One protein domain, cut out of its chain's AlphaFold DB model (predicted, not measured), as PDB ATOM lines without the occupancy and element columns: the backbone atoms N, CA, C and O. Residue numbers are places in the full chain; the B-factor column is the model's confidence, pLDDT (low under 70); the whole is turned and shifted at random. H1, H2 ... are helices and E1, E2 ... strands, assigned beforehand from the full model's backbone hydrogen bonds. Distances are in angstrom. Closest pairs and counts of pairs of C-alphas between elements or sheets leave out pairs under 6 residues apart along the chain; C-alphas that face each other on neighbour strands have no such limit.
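What this domain is: This is residues 14 to 74 of the 75 residues of an uncharacterized protein of Candidatus Sumerlaeota bacterium (UniProt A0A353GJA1). A small, strongly twisted sheet of three strands has H2 packed on it, while H1 packs beside H2 and only grazes the sheet with residues 31 to 37. The unnamed first stretch is tied to the sheet by a short parallel pairing of residues 14 to 15 with residues 45 to 46 of E1. The printed part has 61 residues, with H1, E1, H2, E2 and E3 along it; the sheet's order is E1, E3, E2, antiparallel throughout, and the class is mixed, helices and strands. It is compact, with a radius of gyration of the C-alphas of 10.5 A, and rounded, spanning 29 by 21 by 20 A.

Where its parts are: E1, residues 38 to 46, bends by 131 degrees at residue 41 and measures 12.7 A. E3 is residues 70 to 73, 10.2 A, ending at C-alpha (149.080, 234.170, 112.227); E2 is residues 63 to 67, 12.0 A. H1, residues 24 to 37, starts at C-alpha (153.152, 221.429, 94.552) and measures 20.2 A; H2 is residues 51 to 59, 11.9 A.

How they stand to each other: E3 is the inner strand. N 44 and O 71 of E1 and E3 are 2.8 A apart, within hydrogen-bond range. E2 and E3 form a hairpin, with N 72 and O 64 at 2.8 A. E1, H2 and E2 make a split strand-helix-strand unit, two strands running the same way with E3 between them; its crossover is right-handed. H2 is on the sheet, its closest C-alphas to E2 being Leu 57 and Tyr 63, 5.9 A. H1 and H2 touch at Met 28 and Ile 53, the closest C-alphas, 6.9 A, at a tilt of 38 degrees, only just steep, the same way. Every O i to N i+4 pair is within range in H2, and 9 of 10 in H1.

The domain as a whole: The farthest C-alphas, Thr 23 and Asp 41, are 29.2 A apart. The printed part has no cut, its four links between named elements are tight, and no printed residue is under 70 in pLDDT.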
ATOM      1  N   ILE A  14     146.842 238.174 100.575       95.94
ATOM      2  CA  ILE A  14     145.829 237.485  99.768       95.94
ATOM      3  C   ILE A  14     146.539 236.756  98.630       95.94
ATOM      4  O   ILE A  14     147.200 237.371  97.799       95.94
ATOM      5  N   CYS A  15     146.379 235.438  98.594       95.38
ATOM      6  CA  CYS A  15     146.844 234.570  97.524       95.38
ATOM      7  C   CYS A  15     145.629 234.011  96.778       95.38
ATOM      8  O   CYS A  15     145.088 232.959  97.127       95.38
ATOM      9  N   ASP A  16     145.166 234.757  95.777       95.00
ATOM     10  CA  ASP A  16     143.922 234.453  95.078       95.00
ATOM     11  C   ASP A  16     144.172 233.812  93.706       95.00
ATOM     12  O   ASP A  16     144.843 234.378  92.846       95.00
ATOM     13  N   HIS A  17     143.667 232.590  93.534       93.31
ATOM     14  CA  HIS A  17     143.564 231.813  92.292       93.31
ATOM     15  C   HIS A  17     144.866 231.598  91.507       93.31
ATOM     16  O   HIS A  17     144.833 231.128  90.373       93.31
ATOM     17  N   VAL A  18     146.025 231.862  92.112       91.56
ATOM     18  CA  VAL A  18     147.324 231.735  91.441       91.56
ATOM     19  C   VAL A  18     147.964 230.352  91.623       91.56
ATOM     20  O   VAL A  18     148.593 229.832  90.707       91.56
ATOM     21  N   LEU A  19     147.777 229.712  92.783       92.88
ATOM     22  CA  LEU A  19     148.503 228.480  93.131       92.88
ATOM     23  C   LEU A  19     148.106 227.271  92.279       92.88
ATOM     24  O   LEU A  19     148.943 226.411  92.023       92.88
ATOM     25  N   GLN A  20     146.866 227.237  91.788       91.62
ATOM     26  CA  GLN A  20     146.329 226.132  90.986       91.62
ATOM     27  C   GLN A  20     147.081 225.893  89.664       91.62
ATOM     28  O   GLN A  20     146.963 224.820  89.083       91.62
ATOM     29  N   TYR A  21     147.855 226.877  89.195       94.25
ATOM     30  CA  TYR A  21     148.647 226.779  87.965       94.25
ATOM     31  C   TYR A  21     150.065 226.245  88.190       94.25
ATOM     32  O   TYR A  21     150.809 226.047  87.231       94.25
ATOM     33  N   PHE A  22     150.457 226.026  89.443       94.81
ATOM     34  CA  PHE A  22     151.807 225.626  89.809       94.81
ATOM     35  C   PHE A  22     151.857 224.193  90.329       94.81
ATOM     36  O   PHE A  22     150.909 223.693  90.935       94.81
ATOM     37  N   THR A  23     153.003 223.540  90.140       96.06
ATOM     38  CA  THR A  23     153.295 222.266  90.805       96.06
ATOM     39  C   THR A  23     153.356 222.460  92.317       96.06
ATOM     40  O   THR A  23     153.638 223.561  92.798       96.06
ATOM     41  N   VAL A  24     153.132 221.387  93.080       94.62
ATOM     42  CA  VAL A  24     153.152 221.429  94.552       94.62
ATOM     43  C   VAL A  24     154.462 222.026  95.083       94.62
ATOM     44  O   VAL A  24     154.420 222.883  95.960       94.62
ATOM     45  N   ASP A  25     155.614 221.677  94.504       95.44
ATOM     46  CA  ASP A  25     156.914 222.224  94.928       95.44
ATOM     47  C   ASP A  25     156.982 223.752  94.797       95.44
ATOM     48  O   ASP A  25     157.435 224.452  95.709       95.44
ATOM     49  N   ILE A  26     156.478 224.288  93.680       95.56
ATOM     50  CA  ILE A  26     156.420 225.734  93.450       95.56
ATOM     51  C   ILE A  26     155.415 226.375  94.409       95.56
ATOM     52  O   ILE A  26     155.721 227.409  95.001       95.56
ATOM     53  N   GLN A  27     154.252 225.754  94.616       95.31
ATOM     54  CA  GLN A  27     153.256 226.241  95.570       95.31
ATOM     55  C   GLN A  27     153.826 226.347  96.990       95.31
ATOM     56  O   GLN A  27     153.635 227.370  97.648       95.31
ATOM     57  N   MET A  28     154.578 225.342  97.447       95.12
ATOM     58  CA  MET A  28     155.217 225.338  98.766       95.12
ATOM     59  C   MET A  28     156.307 226.411  98.885       95.12
ATOM     60  O   MET A  28     156.405 227.086  99.915       95.12
ATOM     61  N   GLY A  29     157.094 226.620  97.825       93.44
ATOM     62  CA  GLY A  29     158.054 227.724  97.753       93.44
ATOM     63  C   GLY A  29     157.372 229.093  97.841       93.44
ATOM     64  O   GLY A  29     157.804 229.955  98.611       93.44
ATOM     65  N   PHE A  30     156.269 229.268  97.112       92.12
ATOM     66  CA  PHE A  30     155.477 230.497  97.114       92.12
ATOM     67  C   PHE A  30     154.853 230.754  98.490       92.12
ATOM     68  O   PHE A  30     154.994 231.848  99.034       92.12
ATOM     69  N   LEU A  31     154.253 229.723  99.099       93.44
ATOM     70  CA  LEU A  31     153.692 229.788 100.446       93.44
ATOM     71  C   LEU A  31     154.736 230.291 101.443       93.44
ATOM     72  O   LEU A  31     154.464 231.234 102.175       93.44
ATOM     73  N   LYS A  32     155.950 229.731 101.445       92.50
ATOM     74  CA  LYS A  32     157.016 230.161 102.363       92.50
ATOM     75  C   LYS A  32     157.320 231.662 102.249       92.50
ATOM     76  O   LYS A  32     157.507 232.315 103.274       92.50
ATOM     77  N   GLY A  33     157.347 232.197 101.028       90.69
ATOM     78  CA  GLY A  33     157.535 233.630 100.786       90.69
ATOM     79  C   GLY A  33     156.351 234.481 101.253       90.69
ATOM     80  O   GLY A  33     156.553 235.548 101.823       90.69
ATOM     81  N   LEU A  34     155.118 234.000 101.070       91.81
ATOM     82  CA  LEU A  34     153.920 234.688 101.560       91.81
ATOM     83  C   LEU A  34     153.887 234.736 103.091       91.81
ATOM     84  O   LEU A  34     153.669 235.799 103.665       91.81
ATOM     85  N   LEU A  35     154.164 233.608 103.757       92.56
ATOM     86  CA  LEU A  35     154.149 233.514 105.220       92.56
ATOM     87  C   LEU A  35     155.189 234.426 105.877       92.56
ATOM     88  O   LEU A  35     154.944 234.917 106.978       92.56
ATOM     89  N   SER A  36     156.334 234.672 105.226       91.56
ATOM     90  CA  SER A  36     157.342 235.602 105.753       91.56
ATOM     91  C   SER A  36     156.893 237.063 105.693       91.56
ATOM     92  O   SER A  36     157.404 237.877 106.458       91.56
ATOM     93  N   GLY A  37     155.929 237.383 104.824       92.50
ATOM     94  CA  GLY A  37     155.335 238.708 104.698       92.50
ATOM     95  C   GLY A  37     154.160 238.971 105.643       92.50
ATOM     96  O   GLY A  37     153.795 240.125 105.809       92.50
ATOM     97  N   VAL A  38     153.556 237.965 106.283       95.25
ATOM     98  CA  VAL A  38     152.425 238.185 107.210       95.25
ATOM     99  C   VAL A  38     152.958 238.692 108.552       95.25
ATOM    100  O   VAL A  38     153.842 238.060 109.124       95.25
ATOM    101  N   LYS A  39     152.444 239.799 109.096       95.00
ATOM    102  CA  LYS A  39     152.800 240.252 110.457       95.00
ATOM    103  C   LYS A  39     152.363 239.242 111.532       95.00
ATOM    104  O   LYS A  39     151.412 238.499 111.298       95.00
ATOM    105  N   PRO A  40     153.003 239.224 112.717       94.00
ATOM    106  CA  PRO A  40     152.355 238.723 113.935       94.00
ATOM    107  C   PRO A  40     150.933 239.291 114.054       94.00
ATOM    108  O   PRO A  40     150.736 240.468 113.752       94.00
ATOM    109  N   ASP A  41     149.962 238.448 114.400       95.31
ATOM    110  CA  ASP A  41     148.520 238.758 114.439       95.31
ATOM    111  C   ASP A  41     147.903 239.222 113.100       95.31
ATOM    112  O   ASP A  41     146.792 239.751 113.035       95.31
ATOM    113  N   GLY A  42     148.627 239.023 111.996       96.56
ATOM    114  CA  GLY A  42     148.160 239.290 110.643       96.56
ATOM    115  C   GLY A  42     147.369 238.127 110.046       96.56
ATOM    116  O   GLY A  42     147.297 237.021 110.591       96.56
ATOM    117  N   PHE A  43     146.813 238.362 108.863       97.12
ATOM    118  CA  PHE A  43     145.931 237.421 108.184       97.12
ATOM    119  C   PHE A  43     146.494 236.952 106.846       97.12
ATOM    120  O   PHE A  43     147.165 237.685 106.118       97.12
ATOM    121  N   LEU A  44     146.159 235.715 106.500       96.94
ATOM    122  CA  LEU A  44     146.445 235.096 105.219       96.94
ATOM    123  C   LEU A  44     145.154 234.526 104.636       96.94
ATOM    124  O   LEU A  44     144.437 233.782 105.298       96.94
ATOM    125  N   TYR A  45     144.909 234.798 103.362       96.62
ATOM    126  CA  TYR A  45     143.884 234.127 102.573       96.62
ATOM    127  C   TYR A  45     144.520 233.363 101.414       96.62
ATOM    128  O   TYR A  45     145.390 233.898 100.728       96.62
ATOM    129  N   VAL A  46     144.060 232.135 101.166       95.81
ATOM    130  CA  VAL A  46     144.475 231.334 100.006       95.81
ATOM    131  C   VAL A  46     143.233 230.774  99.323       95.81
ATOM    132  O   VAL A  46     142.559 229.941  99.905       95.81
ATOM    133  N   SER A  47     142.878 231.176  98.103       94.31
ATOM    134  CA  SER A  47     141.551 230.790  97.580       94.31
ATOM    135  C   SER A  47     141.422 229.312  97.200       94.31
ATOM    136  O   SER A  47     140.346 228.735  97.352       94.31
ATOM    137  N   SER A  48     142.509 228.680  96.751       91.44
ATOM    138  CA  SER A  48     142.544 227.272  96.316       91.44
ATOM    139  C   SER A  48     143.816 226.564  96.812       91.44
ATOM    140  O   SER A  48     144.699 226.270  96.005       91.44
ATOM    141  N   PRO A  49     143.975 226.346  98.133       93.38
ATOM    142  CA  PRO A  49     145.157 225.679  98.665       93.38
ATOM    143  C   PRO A  49     145.164 224.204  98.249       93.38
ATOM    144  O   PRO A  49     144.128 223.538  98.266       93.38
ATOM    145  N   SER A  50     146.338 223.667  97.911       94.81
ATOM    146  CA  SER A  50     146.495 222.216  97.809       94.81
ATOM    147  C   SER A  50     146.380 221.565  99.193       94.81
ATOM    148  O   SER A  50     146.528 222.225 100.228       94.81
ATOM    149  N   LYS A  51     146.175 220.243  99.228       94.44
ATOM    150  CA  LYS A  51     146.128 219.480 100.487       94.44
ATOM    151  C   LYS A  51     147.412 219.646 101.305       94.44
ATOM    152  O   LYS A  51     147.367 219.670 102.534       94.44
ATOM    153  N   GLU A  52     148.552 219.778 100.637       95.00
ATOM    154  CA  GLU A  52     149.863 219.985 101.253       95.00
ATOM    155  C   GLU A  52     149.949 221.348 101.944       95.00
ATOM    156  O   GLU A  52     150.446 221.431 103.070       95.00
ATOM    157  N   ILE A  53     149.407 222.403 101.325       93.88
ATOM    158  CA  ILE A  53     149.327 223.735 101.938       93.88
ATOM    159  C   ILE A  53     148.409 223.701 103.152       93.88
ATOM    160  O   ILE A  53     148.788 224.188 104.218       93.88
ATOM    161  N   GLU A  54     147.220 223.107 103.019       93.00
ATOM    162  CA  GLU A  54     146.278 222.997 104.135       93.00
ATOM    163  C   GLU A  54     146.904 222.261 105.321       93.00
ATOM    164  O   GLU A  54     146.823 222.727 106.459       93.00
ATOM    165  N   THR A  55     147.569 221.138 105.048       93.00
ATOM    166  CA  THR A  55     148.272 220.340 106.057       93.00
ATOM    167  C   THR A  55     149.395 221.146 106.702       93.00
ATOM    168  O   THR A  55     149.508 221.173 107.925       93.00
ATOM    169  N   THR A  56     150.195 221.854 105.902       93.00
ATOM    170  CA  THR A  56     151.302 222.682 106.396       93.00
ATOM    171  C   THR A  56     150.805 223.791 107.314       93.00
ATOM    172  O   THR A  56     151.326 223.952 108.416       93.00
ATOM    173  N   LEU A  57     149.778 224.538 106.901       92.12
ATOM    174  CA  LEU A  57     149.233 225.637 107.697       92.12
ATOM    175  C   LEU A  57     148.636 225.128 109.013       92.12
ATOM    176  O   LEU A  57     148.942 225.691 110.064       92.12
ATOM    177  N   ARG A  58     147.882 224.021 108.980       88.75
ATOM    178  CA  ARG A  58     147.301 223.397 110.182       88.75
ATOM    179  C   ARG A  58     148.359 222.831 111.134       88.75
ATOM    180  O   ARG A  58     148.221 222.984 112.342       88.75
ATOM    181  N   ASN A  59     149.420 222.220 110.606       90.81
ATOM    182  CA  ASN A  59     150.462 221.579 111.416       90.81
ATOM    183  C   ASN A  59     151.552 222.548 111.889       90.81
ATOM    184  O   ASN A  59     152.308 222.213 112.797       90.81
ATOM    185  N   SER A  60     151.647 223.742 111.298       85.25
ATOM    186  CA  SER A  60     152.687 224.717 111.643       85.25
ATOM    187  C   SER A  60     152.616 225.217 113.090       85.25
ATOM    188  O   SER A  60     153.586 225.794 113.571       85.25
ATOM    189  N   GLY A  61     151.465 225.079 113.760       83.00
ATOM    190  CA  GLY A  61     151.195 225.644 115.088       83.00
ATOM    191  C   GLY A  61     151.041 227.172 115.104       83.00
ATOM    192  O   GLY A  61     150.315 227.696 115.950       83.00
ATOM    193  N   ASN A  62     151.649 227.855 114.130       91.31
ATOM    194  CA  ASN A  62     151.735 229.309 113.982       91.31
ATOM    195  C   ASN A  62     150.505 229.940 113.327       91.31
ATOM    196  O   ASN A  62     150.343 231.154 113.397       91.31
ATOM    197  N   TYR A  63     149.661 229.144 112.671       94.00
ATOM    198  CA  TYR A  63     148.450 229.625 112.016       94.00
ATOM    199  C   TYR A  63     147.210 228.947 112.590       94.00
ATOM    200  O   TYR A  63     147.193 227.745 112.854       94.00
ATOM    201  N   GLU A  64     146.163 229.737 112.778       94.44
ATOM    202  CA  GLU A  64     144.823 229.299 113.149       94.44
ATOM    203  C   GLU A  64     143.873 229.489 111.968       94.44
ATOM    204  O   GLU A  64     143.965 230.480 111.247       94.44
ATOM    205  N   VAL A  65     142.955 228.545 111.756       93.62
ATOM    206  CA  VAL A  65     141.929 228.653 110.712       93.62
ATOM    207  C   VAL A  65     140.704 229.347 111.299       93.62
ATOM    208  O   VAL A  65     140.037 228.769 112.151       93.62
ATOM    209  N   LEU A  66     140.384 230.548 110.815       93.25
ATOM    210  CA  LEU A  66     139.210 231.306 111.267       93.25
ATOM    211  C   LEU A  66     137.985 231.086 110.372       93.25
ATOM    212  O   LEU A  66     136.852 231.079 110.843       93.25
ATOM    213  N   ALA A  67     138.210 230.905 109.071       93.00
ATOM    214  CA  ALA A  67     137.170 230.594 108.096       93.00
ATOM    215  C   ALA A  67     137.754 229.759 106.951       93.00
ATOM    216  O   ALA A  67     138.947 229.442 106.935       93.00
ATOM    217  N   LYS A  68     136.919 229.380 105.977       92.25
ATOM    218  CA  LYS A  68     137.363 228.594 104.820       92.25
ATOM    219  C   LYS A  68     138.523 229.302 104.107       92.25
ATOM    220  O   LYS A  68     138.345 230.367 103.525       92.25
ATOM    221  N   HIS A  69     139.693 228.673 104.185       94.62
ATOM    222  CA  HIS A  69     140.971 229.142 103.649       94.62
ATOM    223  C   HIS A  69     141.421 230.538 104.123       94.62
ATOM    224  O   HIS A  69     142.211 231.211 103.455       94.62
ATOM    225  N   PHE A  70     140.921 230.964 105.281       96.56
ATOM    226  CA  PHE A  70     141.301 232.207 105.932       96.56
ATOM    227  C   PHE A  70     141.998 231.885 107.251       96.56
ATOM    228  O   PHE A  70     141.434 231.212 108.121       96.56
ATOM    229  N   TYR A  71     143.236 232.349 107.371       95.69
ATOM    230  CA  TYR A  71     144.167 231.970 108.419       95.69
ATOM    231  C   TYR A  71     144.647 233.208 109.177       95.69
ATOM    232  O   TYR A  71     144.962 234.229 108.569       95.69
ATOM    233  N   HIS A  72     144.746 233.100 110.495       96.19
ATOM    234  CA  HIS A  72     145.334 234.106 111.374       96.19
ATOM    235  C   HIS A  72     146.704 233.624 111.851       96.19
ATOM    236  O   HIS A  72     146.829 232.485 112.310       96.19
ATOM    237  N   ARG A  73     147.739 234.459 111.717       94.94
ATOM    238  CA  ARG A  73     149.080 234.170 112.227       94.94
ATOM    239  C   ARG A  73     149.119 234.511 113.711       94.94
ATOM    240  O   ARG A  73     148.999 235.672 114.065       94.94
ATOM    241  N   LYS A  74     149.367 233.524 114.566       91.88
ATOM    242  CA  LYS A  74     149.540 233.746 116.006       91.88
ATOM    243  C   LYS A  74     150.792 234.598 116.258       91.88
ATOM    244  O   LYS A  74     151.842 234.300 115.673       91.88
TER     245      LYS A  74